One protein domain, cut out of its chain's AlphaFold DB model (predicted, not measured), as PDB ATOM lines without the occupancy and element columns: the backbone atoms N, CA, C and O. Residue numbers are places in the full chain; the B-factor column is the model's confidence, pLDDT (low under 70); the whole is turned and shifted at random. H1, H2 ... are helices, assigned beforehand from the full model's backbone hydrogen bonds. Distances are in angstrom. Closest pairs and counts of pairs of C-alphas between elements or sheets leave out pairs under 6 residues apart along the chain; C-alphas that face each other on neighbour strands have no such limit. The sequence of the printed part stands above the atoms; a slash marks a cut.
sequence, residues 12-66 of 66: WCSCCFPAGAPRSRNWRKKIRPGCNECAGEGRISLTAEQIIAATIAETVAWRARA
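AT A GLANCE: This is residues 12 to 66 of the 66 residues of an uncharacterized protein of Methylobacterium brachythecii (UniProt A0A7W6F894). Little regular structure is here: one long helix, H2, stands free as an arm, and a small head of loops holding the one-turn helix H1 makes the other end. Residues 46 to 66 form the arm that sticks out, and the head is compact. The printed part has 55 residues with two named helices, H1 then H2, and no named strand; its class is all helix, with under half of the residues in named elements. The whole is loose and elongated, with a radius of gyration of the C-alphas of 14.5 A and spans of 42 by 23 by 16 A.

IN THESE COORDINATES: Find C-alpha 48 at (143.917, 97.709, 103.092); from there H2, residues 48 to 63, runs 22.6 A to C-alpha 63 at (125.686, 105.775, 113.788). Look back to C-alpha 27 at (133.033, 98.894, 80.818) for H1, residues 27 to 30.

HOW THE PARTS SIT: H2 and H1 are apart, joined by a long link of 17 residues. In H2 every O i to N i+4 pair is within hydrogen-bond range; H1 is too short for such a pair.

THE WHOLE: The C-alphas of Pro 33 and Ala 66, the two farthest apart, are 43.9 A from each other. The printed part has no cut, and residue 66 alone is under pLDDT 70.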
ATOM      1  N   TRP A  12     136.376 104.017  91.181       87.06
ATOM      2  CA  TRP A  12     136.324 104.136  89.729       87.06
ATOM      3  C   TRP A  12     137.202 105.305  89.299       87.06
ATOM      4  O   TRP A  12     137.088 106.400  89.841       87.06
ATOM      5  N   CYS A  13     138.085 105.048  88.335       87.62
ATOM      6  CA  CYS A  13     138.989 106.054  87.797       87.62
ATOM      7  C   CYS A  13     138.194 107.255  87.287       87.62
ATOM      8  O   CYS A  13     137.374 107.093  86.379       87.62
ATOM      9  N   SER A  14     138.456 108.442  87.829       87.50
ATOM     10  CA  SER A  14     137.712 109.647  87.462       87.50
ATOM     11  C   SER A  14     137.965 110.051  86.004       87.50
ATOM     12  O   SER A  14     137.055 110.519  85.321       87.50
ATOM     13  N   CYS A  15     139.158 109.758  85.474       87.88
ATOM     14  CA  CYS A  15     139.502 109.999  84.072       87.88
ATOM     15  C   CYS A  15     138.785 109.061  83.089       87.88
ATOM     16  O   CYS A  15     138.410 109.478  81.990       87.88
ATOM     17  N   CYS A  16     138.632 107.779  83.437       87.19
ATOM     18  CA  CYS A  16     137.986 106.790  82.563       87.19
ATOM     19  C   CYS A  16     136.461 106.762  82.747       87.19
ATOM     20  O   CYS A  16     135.724 106.466  81.806       87.19
ATOM     21  N   PHE A  17     135.992 107.073  83.953       88.75
ATOM     22  CA  PHE A  17     134.598 106.978  84.369       88.75
ATOM     23  C   PHE A  17     134.189 108.210  85.196       88.75
ATOM     24  O   PHE A  17     133.908 108.090  86.388       88.75
ATOM     25  N   PRO A  18     134.099 109.402  84.576       85.50
ATOM     26  CA  PRO A  18     133.766 110.640  85.288       85.50
ATOM     27  C   PRO A  18     132.357 110.625  85.899       85.50
ATOM     28  O   PRO A  18     132.100 111.288  86.894       85.50
ATOM     29  N   ALA A  19     131.444 109.829  85.335       85.69
ATOM     30  CA  ALA A  19     130.095 109.621  85.863       85.69
ATOM     31  C   ALA A  19     130.028 108.548  86.976       85.69
ATOM     32  O   ALA A  19     128.937 108.123  87.357       85.69
ATOM     33  N   GLY A  20     131.176 108.068  87.465       84.38
ATOM     34  CA  GLY A  20     131.258 106.994  88.448       84.38
ATOM     35  C   GLY A  20     131.035 105.606  87.845       84.38
ATOM     36  O   GLY A  20     131.344 105.349  86.681       84.38
ATOM     37  N   ALA A  21     130.519 104.681  88.658       84.50
ATOM     38  CA  ALA A  21     130.433 103.267  88.305       84.50
ATOM     39  C   ALA A  21     129.670 103.029  86.979       84.50
ATOM     40  O   ALA A  21     128.486 103.367  86.866       84.50
ATOM     41  N   PRO A  22     130.298 102.409  85.966       84.19
ATOM     42  CA  PRO A  22     129.643 102.107  84.707       84.19
ATOM     43  C   PRO A  22     128.557 101.045  84.904       84.19
ATOM     44  O   PRO A  22     128.785  99.992  85.494       84.19
ATOM     45  N   ARG A  23     127.376 101.286  84.325       83.19
ATOM     46  CA  ARG A  23     126.236 100.350  84.379       83.19
ATOM     47  C   ARG A  23     126.410  99.111  83.491       83.19
ATOM     48  O   ARG A  23     125.708  98.121  83.656       83.19
ATOM     49  N   SER A  24     127.318  99.164  82.514       81.88
ATOM     50  CA  SER A  24     127.502  98.100  81.519       81.88
ATOM     51  C   SER A  24     128.587  97.106  81.926       81.88
ATOM     52  O   SER A  24     129.681  97.532  82.290       81.88
ATOM     53  N   ARG A  25     128.373  95.806  81.684       77.44
ATOM     54  CA  ARG A  25     129.423  94.770  81.816       77.44
ATOM     55  C   ARG A  25     130.619  94.970  80.868       77.44
ATOM     56  O   ARG A  25     131.719  94.542  81.184       77.44
ATOM     57  N   ASN A  26     130.437  95.702  79.765       83.88
ATOM     58  CA  ASN A  26     131.485  96.006  78.779       83.88
ATOM     59  C   ASN A  26     132.315  97.259  79.115       83.88
ATOM     60  O   ASN A  26     132.924  97.856  78.227       83.88
ATOM     61  N   TRP A  27     132.343  97.677  80.382       84.69
ATOM     62  CA  TRP A  27     133.033  98.894  80.818       84.69
ATOM     63  C   TRP A  27     134.523  98.911  80.471       84.69
ATOM     64  O   TRP A  27     135.069  99.979  80.211       84.69
ATOM     65  N   ARG A  28     135.157  97.736  80.374       83.81
ATOM     66  CA  ARG A  28     136.572  97.602  80.005       83.81
ATOM     67  C   ARG A  28     136.914  98.242  78.657       83.81
ATOM     68  O   ARG A  28     138.005  98.770  78.503       83.81
ATOM     69  N   LYS A  29     135.964  98.290  77.714       84.94
ATOM     70  CA  LYS A  29     136.157  98.934  76.401       84.94
ATOM     71  C   LYS A  29     136.274 100.461  76.474       84.94
ATOM     72  O   LYS A  29     136.691 101.076  75.504       84.94
ATOM     73  N   LYS A  30     135.860 101.072  77.590       82.00
ATOM     74  CA  LYS A  30     135.895 102.528  77.806       82.00
ATOM     75  C   LYS A  30     137.147 102.990  78.556       82.00
ATOM     76  O   LYS A  30     137.331 104.191  78.731       82.00
ATOM     77  N   ILE A  31     137.980 102.060  79.021       87.88
ATOM     78  CA  ILE A  31     139.213 102.398  79.729       87.88
ATOM     79  C   ILE A  31     140.199 102.988  78.726       87.88
ATOM     80  O   ILE A  31     140.410 102.426  77.653       87.88
ATOM     81  N   ARG A  32     140.816 104.114  79.084       84.12
ATOM     82  CA  ARG A  32     141.881 104.710  78.279       84.12
ATOM     83  C   ARG A  32     143.173 103.910  78.485       84.12
ATOM     84  O   ARG A  32     143.638 103.836  79.627       84.12
ATOM     85  N   PRO A  33     143.766 103.332  77.423       81.50
ATOM     86  CA  PRO A  33     145.088 102.722  77.517       81.50
ATOM     87  C   PRO A  33     146.100 103.755  78.027       81.50
ATOM     88  O   PRO A  33     146.103 104.891  77.558       81.50
ATOM     89  N   GLY A  34     146.923 103.389  79.013       82.81
ATOM     90  CA  GLY A  34     147.936 104.295  79.571       82.81
ATOM     91  C   GLY A  34     147.391 105.415  80.466       82.81
ATOM     92  O   GLY A  34     148.065 106.418  80.668       82.81
ATOM     93  N   CYS A  35     146.177 105.285  81.011       87.44
ATOM     94  CA  CYS A  35     145.688 106.237  82.008       87.44
ATOM     95  C   CYS A  35     146.576 106.213  83.264       87.44
ATOM     96  O   CYS A  35     146.616 105.201  83.959       87.44
ATOM     97  N   ASN A  36     147.233 107.333  83.585       86.56
ATOM     98  CA  ASN A  36     148.133 107.444  84.744       86.56
ATOM     99  C   ASN A  36     147.433 107.200  86.089       86.56
ATOM    100  O   ASN A  36     148.058 106.734  87.033       86.56
ATOM    101  N   GLU A  37     146.136 107.499  86.177       85.25
ATOM    102  CA  GLU A  37     145.368 107.383  87.420       85.25
ATOM    103  C   GLU A  37     145.061 105.919  87.777       85.25
ATOM    104  O   GLU A  37     145.147 105.529  88.936       85.25
ATOM    105  N   CYS A  38     144.722 105.089  86.786       85.25
ATOM    106  CA  CYS A  38     144.333 103.690  87.006       85.25
ATOM    107  C   CYS A  38     145.272 102.662  86.372       85.25
ATOM    108  O   CYS A  38     144.949 101.479  86.362       85.25
ATOM    109  N   ALA A  39     146.385 103.104  85.785       85.31
ATOM    110  CA  ALA A  39     147.327 102.277  85.031       85.31
ATOM    111  C   ALA A  39     146.671 101.385  83.951       85.31
ATOM    112  O   ALA A  39     147.199 100.335  83.604       85.31
ATOM    113  N   GLY A  40     145.514 101.793  83.411       84.00
ATOM    114  CA  GLY A  40     144.761 101.013  82.419       84.00
ATOM    115  C   GLY A  40     143.807  99.953  82.991       84.00
ATOM    116  O   GLY A  40     143.191  99.226  82.218       84.00
ATOM    117  N   GLU A  41     143.611  99.892  84.311       83.94
ATOM    118  CA  GLU A  41     142.691  98.938  84.957       83.94
ATOM    119  C   GLU A  41     141.253  99.465  85.083       83.94
ATOM    120  O   GLU A  41     140.310  98.719  85.354       83.94
ATOM    121  N   GLY A  42     141.051 100.775  84.909       85.88
ATOM    122  CA  GLY A  42     139.751 101.436  85.073       85.88
ATOM    123  C   GLY A  42     139.307 101.620  86.529       85.88
ATOM    124  O   GLY A  42     138.364 102.370  86.793       85.88
ATOM    125  N   ARG A  43     140.013 100.996  87.475       85.56
ATOM    126  CA  ARG A  43     139.857 101.172  88.919       85.56
ATOM    127  C   ARG A  43     141.190 101.505  89.567       85.56
ATOM    128  O   ARG A  43     142.235 101.056  89.112       85.56
ATOM    129  N   ILE A  44     141.122 102.280  90.638       85.25
ATOM    130  CA  ILE A  44     142.265 102.655  91.461       85.25
ATOM    131  C   ILE A  44     142.251 101.737  92.677       85.25
ATOM    132  O   ILE A  44     141.387 101.889  93.538       85.25
ATOM    133  N   SER A  45     143.156 100.760  92.735       81.81
ATOM    134  CA  SER A  45     143.252  99.847  93.880       81.81
ATOM    135  C   SER A  45     143.578 100.623  95.156       81.81
ATOM    136  O   SER A  45     144.579 101.338  95.205       81.81
ATOM    137  N   LEU A  46     142.756 100.459  96.191       81.25
ATOM    138  CA  LEU A  46     143.029 101.015  97.515       81.25
ATOM    139  C   LEU A  46     143.932 100.071  98.313       81.25
ATOM    140  O   LEU A  46     143.936  98.851  98.100       81.25
ATOM    141  N   THR A  47     144.695 100.634  99.247       81.62
ATOM    142  CA  THR A  47     145.384  99.840 100.272       81.62
ATOM    143  C   THR A  47     144.380  99.303 101.291       81.62
ATOM    144  O   THR A  47     143.300  99.866 101.469       81.62
ATOM    145  N   ALA A  48     144.744  98.235 102.004       80.56
ATOM    146  CA  ALA A  48     143.917  97.709 103.092       80.56
ATOM    147  C   ALA A  48     143.582  98.789 104.142       80.56
ATOM    148  O   ALA A  48     142.445  98.883 104.592       80.56
ATOM    149  N   GLU A  49     144.542  99.656 104.471       83.12
ATOM    150  CA  GLU A  49     144.356 100.762 105.418       83.12
ATOM    151  C   GLU A  49     143.301 101.761 104.934       83.12
ATOM    152  O   GLU A  49     142.454 102.185 105.714       83.12
ATOM    153  N   GLN A  50     143.308 102.106 103.643       84.94
ATOM    154  CA  GLN A  50     142.317 103.008 103.055       84.94
ATOM    155  C   GLN A  50     140.910 102.403 103.074       84.94
ATOM    156  O   GLN A  50     139.944 103.113 103.342       84.94
ATOM    157  N   ILE A  51     140.793 101.094 102.834       82.31
ATOM    158  CA  ILE A  51     139.511 100.376 102.919       82.31
ATOM    159  C   ILE A  51     138.986 100.406 104.355       82.31
ATOM    160  O   ILE A  51     137.823 100.741 104.582       82.31
ATOM    161  N   ILE A  52     139.845 100.087 105.327       85.00
ATOM    162  CA  ILE A  52     139.488 100.091 106.750       85.00
ATOM    163  C   ILE A  52     139.069 101.499 107.181       85.00
ATOM    164  O   ILE A  52     138.010 101.662 107.782       85.00
ATOM    165  N   ALA A  53     139.847 102.524 106.824       87.69
ATOM    166  CA  ALA A  53     139.544 103.913 107.150       87.69
ATOM    167  C   ALA A  53     138.192 104.365 106.571       87.69
ATOM    168  O   ALA A  53     137.388 104.957 107.292       87.69
ATOM    169  N   ALA A  54     137.910 104.041 105.303       83.75
ATOM    170  CA  ALA A  54     136.629 104.351 104.669       83.75
ATOM    171  C   ALA A  54     135.459 103.640 105.368       83.75
ATOM    172  O   ALA A  54     134.468 104.281 105.712       83.75
ATOM    173  N   THR A  55     135.613 102.349 105.669       86.00
ATOM    174  CA  THR A  55     134.581 101.546 106.347       86.00
ATOM    175  C   THR A  55     134.267 102.090 107.745       86.00
ATOM    176  O   THR A  55     133.102 102.180 108.144       86.00
ATOM    177  N   ILE A  56     135.296 102.486 108.502       91.88
ATOM    178  CA  ILE A  56     135.126 103.109 109.821       91.88
ATOM    179  C   ILE A  56     134.368 104.431 109.680       91.88
ATOM    180  O   ILE A  56     133.401 104.651 110.412       91.88
ATOM    181  N   ALA A  57     134.760 105.289 108.735       88.75
ATOM    182  CA  ALA A  57     134.102 106.571 108.505       88.75
ATOM    183  C   ALA A  57     132.615 106.402 108.134       88.75
ATOM    184  O   ALA A  57     131.761 107.077 108.709       88.75
ATOM    185  N   GLU A  58     132.289 105.461 107.243       87.50
ATOM    186  CA  GLU A  58     130.904 105.128 106.884       87.50
ATOM    187  C   GLU A  58     130.102 104.622 108.088       87.50
ATOM    188  O   GLU A  58     128.961 105.041 108.296       87.50
ATOM    189  N   THR A  59     130.711 103.772 108.919       93.50
ATOM    190  CA  THR A  59     130.083 103.233 110.133       93.50
ATOM    191  C   THR A  59     129.783 104.338 111.146       93.50
ATOM    192  O   THR A  59     128.687 104.388 111.706       93.50
ATOM    193  N   VAL A  60     130.731 105.254 111.368       94.12
ATOM    194  CA  VAL A  60     130.542 106.417 112.248       94.12
ATOM    195  C   VAL A  60     129.431 107.318 111.710       94.12
ATOM    196  O   VAL A  60     128.525 107.683 112.458       94.12
ATOM    197  N   ALA A  61     129.441 107.619 110.409       92.56
ATOM    198  CA  ALA A  61     128.410 108.433 109.771       92.56
ATOM    199  C   ALA A  61     127.022 107.771 109.804       92.56
ATOM    200  O   ALA A  61     126.006 108.460 109.861       92.56
ATOM    201  N   TRP A  62     126.943 106.440 109.737       90.75
ATOM    202  CA  TRP A  62     125.689 105.709 109.926       90.75
ATOM    203  C   TRP A  62     125.181 105.832 111.366       90.75
ATOM    204  O   TRP A  62     124.030 106.208 111.557       90.75
ATOM    205  N   ARG A  63     126.048 105.626 112.367       91.56
ATOM    206  CA  ARG A  63     125.686 105.775 113.788       91.56
ATOM    207  C   ARG A  63     125.242 107.187 114.152       91.56
ATOM    208  O   ARG A  63     124.352 107.332 114.967       91.56
ATOM    209  N   ALA A  64     125.840 108.216 113.557       90.31
ATOM    210  CA  ALA A  64     125.445 109.604 113.800       90.31
ATOM    211  C   ALA A  64     124.068 109.968 113.209       90.31
ATOM    212  O   ALA A  64     123.505 110.998 113.567       90.31
ATOM    213  N   ARG A  65     123.553 109.162 112.270       84.38
ATOM    214  CA  ARG A  65     122.233 109.341 111.640       84.38
ATOM    215  C   ARG A  65     121.134 108.489 112.284       84.38
ATOM    216  O   ARG A  65     119.972 108.704 111.946       84.38
ATOM    217  N   ALA A  66     121.508 107.509 113.106       69.31
ATOM    218  CA  ALA A  66     120.613 106.584 113.799       69.31
ATOM    219  C   ALA A  66     120.227 107.137 115.175       69.31
ATOM    220  O   ALA A  66     119.061 106.920 115.567       69.31
TER     221      ALA A  66